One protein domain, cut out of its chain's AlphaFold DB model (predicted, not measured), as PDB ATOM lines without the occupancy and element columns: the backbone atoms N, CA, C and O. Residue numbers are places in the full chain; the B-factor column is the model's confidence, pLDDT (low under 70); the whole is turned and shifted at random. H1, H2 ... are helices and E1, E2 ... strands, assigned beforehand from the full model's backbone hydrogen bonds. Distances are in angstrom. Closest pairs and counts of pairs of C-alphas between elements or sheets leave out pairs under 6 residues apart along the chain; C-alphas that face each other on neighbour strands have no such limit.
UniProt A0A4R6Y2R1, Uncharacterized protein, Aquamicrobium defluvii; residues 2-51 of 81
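AT A GLANCE: This is residues 2 to 51 of the 81 residues of an uncharacterized protein of Aquamicrobium defluvii (UniProt A0A4R6Y2R1). A long two-stranded hairpin, E1 and E2, makes the length of the model, with a short helix, H1, beside its base and the turn at its far end, residues 29 to 34, sticking out. E1 bends sharply along the way, and after E2 the last residues, 45 to 51, run on past the base as a tail with no named element. The printed part has 50 residues, with one named helix and two named strands in the order H1, E1, E2; the sheet's order is E1 - E2, antiparallel, and the class is mixed, helices and strands. The whole is only just extended, close to loose, with a radius of gyration of the C-alphas of 15.0 A, and its outline is flat, spanning 44 by 23 by 12 A.

IN THESE COORDINATES: H1 is residues 2 to 13, 16.2 A from first to last C-alpha, and begins at C-alpha 2 at (107.177, 63.279, 111.850). A tight link of 3 residues leads to E1, residues 17 to 28, which measures 24.9 A and bends by 83 degrees at residue 21; its last C-alpha, of Trp 28, is at (87.964, 62.194, 98.931). A short link of 7 residues follows. E2 is residues 36 to 44, 24.4 A long, and ends with C-alpha 44 at (105.992, 52.034, 105.817).

HOW THE PARTS SIT: In H1 every pair of O i and N i+4 is within hydrogen-bond range. H1 and E1 have 1 pair of C-alphas within 8 A, and the closest C-alphas of the two are those of Lys 6 and Ala 18, 7.1 A apart. H1 and E2 are near each other, with no pair of C-alphas within 8 A but 7 pairs within 10 A. The pairs of C-alphas within 10 A between H1 and the two strands are made by residues 2 to 10 of H1. E1 and E2 form a hairpin and are antiparallel, with 149 degrees between their directions. The C-alphas of Ala 18 and Phe 43 face each other at 4.5 A, and those of Gly 26 and Glu 38 at 5.2 A. N 17 and O 44 are within hydrogen-bond range at 2.9 A, and beyond the bend N 26 and O 38 are within it at 3.2 A.

THE WHOLE: The two C-alphas farthest apart are those of Gln 14 and Gly 32, at 44.4 A, while the first and last printed C-alphas, of Phe 2 and Asp 51, are 22.5 A apart. Residues 29 to 34 stand free. The printed part has no cut, and no link between named elements is long. The mean pLDDT of the printed part is 72.6, and residues 19 to 38 are under 70.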
ATOM      1  N   PHE A   2     106.964  64.494 112.652       82.06
ATOM      2  CA  PHE A   2     107.177  63.279 111.850       82.06
ATOM      3  C   PHE A   2     108.558  62.636 112.041       82.06
ATOM      4  O   PHE A   2     108.639  61.420 112.145       82.06
ATOM      5  N   GLU A   3     109.619  63.431 112.212       82.56
ATOM      6  CA  GLU A   3     110.962  62.902 112.518       82.56
ATOM      7  C   GLU A   3     111.020  62.114 113.830       82.56
ATOM      8  O   GLU A   3     111.704  61.100 113.926       82.56
ATOM      9  N   THR A   4     110.263  62.536 114.844       86.06
ATOM     10  CA  THR A   4     110.194  61.801 116.109       86.06
ATOM     11  C   THR A   4     109.459  60.478 115.921       86.06
ATOM     12  O   THR A   4     109.940  59.460 116.394       86.06
ATOM     13  N   LEU A   5     108.347  60.464 115.173       86.94
ATOM     14  CA  LEU A   5     107.661  59.217 114.828       86.94
ATOM     15  C   LEU A   5     108.574  58.275 114.034       86.94
ATOM     16  O   LEU A   5     108.615  57.081 114.311       86.94
ATOM     17  N   LYS A   6     109.338  58.812 113.079       85.31
ATOM     18  CA  LYS A   6     110.336  58.056 112.324       85.31
ATOM     19  C   LYS A   6     111.359  57.419 113.268       85.31
ATOM     20  O   LYS A   6     111.558  56.216 113.201       85.31
ATOM     21  N   ALA A   7     111.939  58.187 114.189       86.25
ATOM     22  CA  ALA A   7     112.883  57.665 115.177       86.25
ATOM     23  C   ALA A   7     112.258  56.590 116.090       86.25
ATOM     24  O   ALA A   7     112.878  55.550 116.318       86.25
ATOM     25  N   ASP A   8     111.025  56.807 116.560       88.31
ATOM     26  CA  ASP A   8     110.280  55.858 117.396       88.31
ATOM     27  C   ASP A   8     110.056  54.523 116.658       88.31
ATOM     28  O   ASP A   8     110.268  53.450 117.227       88.31
ATOM     29  N   LEU A   9     109.662  54.580 115.380       87.44
ATOM     30  CA  LEU A   9     109.446  53.405 114.530       87.44
ATOM     31  C   LEU A   9     110.758  52.692 114.187       87.44
ATOM     32  O   LEU A   9     110.812  51.469 114.283       87.44
ATOM     33  N   THR A  10     111.831  53.428 113.873       86.00
ATOM     34  CA  THR A  10     113.165  52.843 113.659       86.00
ATOM     35  C   THR A  10     113.632  52.081 114.893       86.00
ATOM     36  O   THR A  10     114.143  50.972 114.775       86.00
ATOM     37  N   LYS A  11     113.444  52.652 116.089       86.31
ATOM     38  CA  LYS A  11     113.842  52.003 117.342       86.31
ATOM     39  C   LYS A  11     113.035  50.731 117.610       86.31
ATOM     40  O   LYS A  11     113.595  49.763 118.111       86.31
ATOM     41  N   ALA A  12     111.739  50.744 117.305       84.25
ATOM     42  CA  ALA A  12     110.850  49.614 117.560       84.25
ATOM     43  C   ALA A  12     111.038  48.461 116.561       84.25
ATOM     44  O   ALA A  12     110.995  47.302 116.962       84.25
ATOM     45  N   TYR A  13     111.252  48.771 115.280       84.38
ATOM     46  CA  TYR A  13     111.166  47.790 114.192       84.38
ATOM     47  C   TYR A  13     112.448  47.661 113.365       84.38
ATOM     48  O   TYR A  13     112.458  46.981 112.348       84.38
ATOM     49  N   GLN A  14     113.540  48.303 113.790       77.69
ATOM     50  CA  GLN A  14     114.870  48.241 113.161       77.69
ATOM     51  C   GLN A  14     114.936  48.775 111.714       77.69
ATOM     52  O   GLN A  14     116.009  48.795 111.116       77.69
ATOM     53  N   GLY A  15     113.829  49.285 111.164       76.25
ATOM     54  CA  GLY A  15     113.769  49.935 109.860       76.25
ATOM     55  C   GLY A  15     112.419  50.613 109.613       76.25
ATOM     56  O   GLY A  15     111.367  50.089 109.973       76.25
ATOM     57  N   VAL A  16     112.449  51.797 109.004       83.31
ATOM     58  CA  VAL A  16     111.253  52.530 108.565       83.31
ATOM     59  C   VAL A  16     111.577  53.318 107.304       83.31
ATOM     60  O   VAL A  16     112.592  54.016 107.233       83.31
ATOM     61  N   THR A  17     110.678  53.251 106.331       78.88
ATOM     62  CA  THR A  17     110.672  54.139 105.173       78.88
ATOM     63  C   THR A  17     109.541  55.137 105.365       78.88
ATOM     64  O   THR A  17     108.398  54.769 105.617       78.88
ATOM     65  N   ALA A  18     109.855  56.426 105.287       75.31
ATOM     66  CA  ALA A  18     108.861  57.485 105.391       75.31
ATOM     67  C   ALA A  18     108.852  58.278 104.087       75.31
ATOM     68  O   ALA A  18     109.864  58.881 103.722       75.31
ATOM     69  N   PHE A  19     107.712  58.294 103.405       66.12
ATOM     70  CA  PHE A  19     107.495  59.131 102.233       66.12
ATOM     71  C   PHE A  19     106.891  60.452 102.707       66.12
ATOM     72  O   PHE A  19     105.685  60.576 102.905       66.12
ATOM     73  N   VAL A  20     107.775  61.421 102.968       61.06
ATOM     74  CA  VAL A  20     107.429  62.748 103.519       61.06
ATOM     75  C   VAL A  20     107.493  63.849 102.446       61.06
ATOM     76  O   VAL A  20     107.129  64.993 102.704       61.06
ATOM     77  N   GLN A  21     107.949  63.542 101.227       50.97
ATOM     78  CA  GLN A  21     107.998  64.529 100.148       50.97
ATOM     79  C   GLN A  21     106.592  64.804  99.612       50.97
ATOM     80  O   GLN A  21     106.009  63.908  99.021       50.97
ATOM     81  N   ALA A  22     106.120  66.038  99.840       45.78
ATOM     82  CA  ALA A  22     105.082  66.805  99.136       45.78
ATOM     83  C   ALA A  22     103.875  66.024  98.568       45.78
ATOM     84  O   ALA A  22     104.002  65.117  97.753       45.78
ATOM     85  N   PRO A  23     102.673  66.468  98.933       48.47
ATOM     86  CA  PRO A  23     101.566  65.627  99.350       48.47
ATOM     87  C   PRO A  23     101.154  64.618  98.283       48.47
ATOM     88  O   PRO A  23     100.862  64.972  97.139       48.47
ATOM     89  N   ALA A  24     101.012  63.357  98.693       52.38
ATOM     90  CA  ALA A  24     100.066  62.504  97.997       52.38
ATOM     91  C   ALA A  24      98.697  63.194  98.115       52.38
ATOM     92  O   ALA A  24      98.169  63.309  99.219       52.38
ATOM     93  N   GLN A  25      98.171  63.711  97.001       54.72
ATOM     94  CA  GLN A  25      96.864  64.361  96.970       54.72
ATOM     95  C   GLN A  25      95.795  63.308  97.264       54.72
ATOM     96  O   GLN A  25      95.415  62.525  96.388       54.72
ATOM     97  N   GLY A  26      95.311  63.274  98.503       54.69
ATOM     98  CA  GLY A  26      94.101  62.538  98.829       54.69
ATOM     99  C   GLY A  26      92.922  63.233  98.166       54.69
ATOM    100  O   GLY A  26      92.665  64.393  98.458       54.69
ATOM    101  N   ARG A  27      92.214  62.548  97.265       56.72
ATOM    102  CA  ARG A  27      90.937  63.029  96.724       56.72
ATOM    103  C   ARG A  27      89.818  62.211  97.339       56.72
ATOM    104  O   ARG A  27      89.542  61.103  96.889       56.72
ATOM    105  N   TRP A  28      89.178  62.765  98.361       59.50
ATOM    106  CA  TRP A  28      87.964  62.194  98.931       59.50
ATOM    107  C   TRP A  28      86.760  62.945  98.370       59.50
ATOM    108  O   TRP A  28      86.595  64.141  98.606       59.50
ATOM    109  N   SER A  29      85.916  62.253  97.607       52.41
ATOM    110  CA  SER A  29      84.579  62.741  97.274       52.41
ATOM    111  C   SER A  29      83.590  62.140  98.269       52.41
ATOM    112  O   SER A  29      83.329  60.937  98.227       52.41
ATOM    113  N   GLN A  30      83.019  62.952  99.156       54.53
ATOM    114  CA  GLN A  30      81.684  62.637  99.665       54.53
ATOM    115  C   GLN A  30      80.674  62.993  98.569       54.53
ATOM    116  O   GLN A  30      80.840  64.016  97.901       54.53
ATOM    117  N   GLU A  31      79.654  62.157  98.353       49.88
ATOM    118  CA  GLU A  31      78.556  62.474  97.429       49.88
ATOM    119  C   GLU A  31      78.020  63.887  97.717       49.88
ATOM    120  O   GLU A  31      77.531  64.171  98.807       49.88
ATOM    121  N   GLY A  32      78.163  64.795  96.742       56.47
ATOM    122  CA  GLY A  32      77.683  66.179  96.827       56.47
ATOM    123  C   GLY A  32      78.674  67.234  97.347       56.47
ATOM    124  O   GLY A  32      78.313  68.410  97.363       56.47
ATOM    125  N   ALA A  33      79.909  66.879  97.723       56.19
ATOM    126  CA  ALA A  33      80.918  67.837  98.198       56.19
ATOM    127  C   ALA A  33      82.077  68.045  97.201       56.19
ATOM    128  O   ALA A  33      82.450  67.143  96.451       56.19
ATOM    129  N   ARG A  34      82.671  69.252  97.203       48.47
ATOM    130  CA  ARG A  34      83.914  69.554  96.465       48.47
ATOM    131  C   ARG A  34      85.021  68.606  96.929       48.47
ATOM    132  O   ARG A  34      85.231  68.471  98.128       48.47
ATOM    133  N   THR A  35      85.747  68.022  95.978       54.00
ATOM    134  CA  THR A  35      86.981  67.272  96.232       54.00
ATOM    135  C   THR A  35      87.934  68.135  97.058       54.00
ATOM    136  O   THR A  35      88.433  69.143  96.557       54.00
ATOM    137  N   ALA A  36      88.147  67.773  98.321       53.00
ATOM    138  CA  ALA A  36      89.156  68.403  99.161       53.00
ATOM    139  C   ALA A  36      90.526  67.830  98.780       53.00
ATOM    140  O   ALA A  36      90.669  66.612  98.669       53.00
ATOM    141  N   GLU A  37      91.504  68.701  98.531       58.50
ATOM    142  CA  GLU A  37      92.911  68.312  98.439       58.50
ATOM    143  C   GLU A  37      93.468  68.284  99.862       58.50
ATOM    144  O   GLU A  37      93.527  69.317 100.528       58.50
ATOM    145  N   GLU A  38      93.819  67.092 100.339       64.56
ATOM    146  CA  GLU A  38      94.418  66.902 101.659       64.56
ATOM    147  C   GLU A  38      95.848  66.373 101.529       64.56
ATOM    148  O   GLU A  38      96.126  65.474 100.726       64.56
ATOM    149  N   ASP A  39      96.742  66.922 102.354       72.75
ATOM    150  CA  ASP A  39      98.128  66.483 102.457       72.75
ATOM    151  C   ASP A  39      98.211  65.187 103.270       72.75
ATOM    152  O   ASP A  39      97.904  65.164 104.464       72.75
ATOM    153  N   ILE A  40      98.664  64.101 102.640       77.56
ATOM    154  CA  ILE A  40      98.852  62.804 103.301       77.56
ATOM    155  C   ILE A  40     100.345  62.499 103.444       77.56
ATOM    156  O   ILE A  40     101.125  62.674 102.507       77.56
ATOM    157  N   VAL A  41     100.730  61.977 104.612       81.62
ATOM    158  CA  VAL A  41     102.064  61.416 104.874       81.62
ATOM    159  C   VAL A  41     101.932  59.914 105.104       81.62
ATOM    160  O   VAL A  41     101.109  59.481 105.911       81.62
ATOM    161  N   ILE A  42     102.756  59.118 104.417       86.25
ATOM    162  CA  ILE A  42     102.749  57.654 104.526       86.25
ATOM    163  C   ILE A  42     104.053  57.179 105.166       86.25
ATOM    164  O   ILE A  42     105.153  57.549 104.747       86.25
ATOM    165  N   PHE A  43     103.910  56.326 106.178       88.19
ATOM    166  CA  PHE A  43     105.002  55.591 106.807       88.19
ATOM    167  C   PHE A  43     104.838  54.106 106.501       88.19
ATOM    168  O   PHE A  43     103.757  53.552 106.691       88.19
ATOM    169  N   GLU A  44     105.921  53.469 106.069       89.44
ATOM    170  CA  GLU A  44     105.992  52.034 105.817       89.44
ATOM    171  C   GLU A  44     107.066  51.423 106.715       89.44
ATOM    172  O   GLU A  44     108.199  51.904 106.795       89.44
ATOM    173  N   VAL A  45     106.693  50.359 107.419       89.94
ATOM    174  CA  VAL A  45     107.599  49.573 108.257       89.94
ATOM    175  C   VAL A  45     107.543  48.120 107.812       89.94
ATOM    176  O   VAL A  45     106.469  47.601 107.517       89.94
ATOM    177  N   MET A  46     108.700  47.468 107.781       88.75
ATOM    178  CA  MET A  46     108.788  46.020 107.614       88.75
ATOM    179  C   MET A  46     108.915  45.402 109.005       88.75
ATOM    180  O   MET A  46     109.766  45.823 109.786       88.75
ATOM    181  N   VAL A  47     108.063  44.431 109.324       88.25
ATOM    182  CA  VAL A  47     108.091  43.702 110.598       88.25
ATOM    183  C   VAL A  47     108.088  42.204 110.316       88.25
ATOM    184  O   VAL A  47     107.438  41.767 109.372       88.25
ATOM    185  N   ALA A  48     108.828  41.429 111.114       85.81
ATOM    186  CA  ALA A  48     108.859  39.970 110.980       85.81
ATOM    187  C   ALA A  48     107.547  39.328 111.457       85.81
ATOM    188  O   ALA A  48     107.030  38.430 110.804       85.81
ATOM    189  N   ASP A  49     106.989  39.850 112.552       86.56
ATOM    190  CA  ASP A  49     105.731  39.403 113.142       86.56
ATOM    191  C   ASP A  49     104.792  40.594 113.350       86.56
ATOM    192  O   ASP A  49     105.212  41.689 113.745       86.56
ATOM    193  N   LEU A  50     103.498  40.379 113.100       89.56
ATOM    194  CA  LEU A  50     102.468  41.403 113.247       89.56
ATOM    195  C   LEU A  50     101.673  41.210 114.546       89.56
ATOM    196  O   LEU A  50     100.784  40.365 114.623       89.56
ATOM    197  N   ASP A  51     101.922  42.064 115.543       91.75
ATOM    198  CA  ASP A  51     101.078  42.168 116.741       91.75
ATOM    199  C   ASP A  51      99.990  43.236 116.549       91.75
ATOM    200  O   ASP A  51     100.217  44.440 116.710       91.75
TER     201      ASP A  51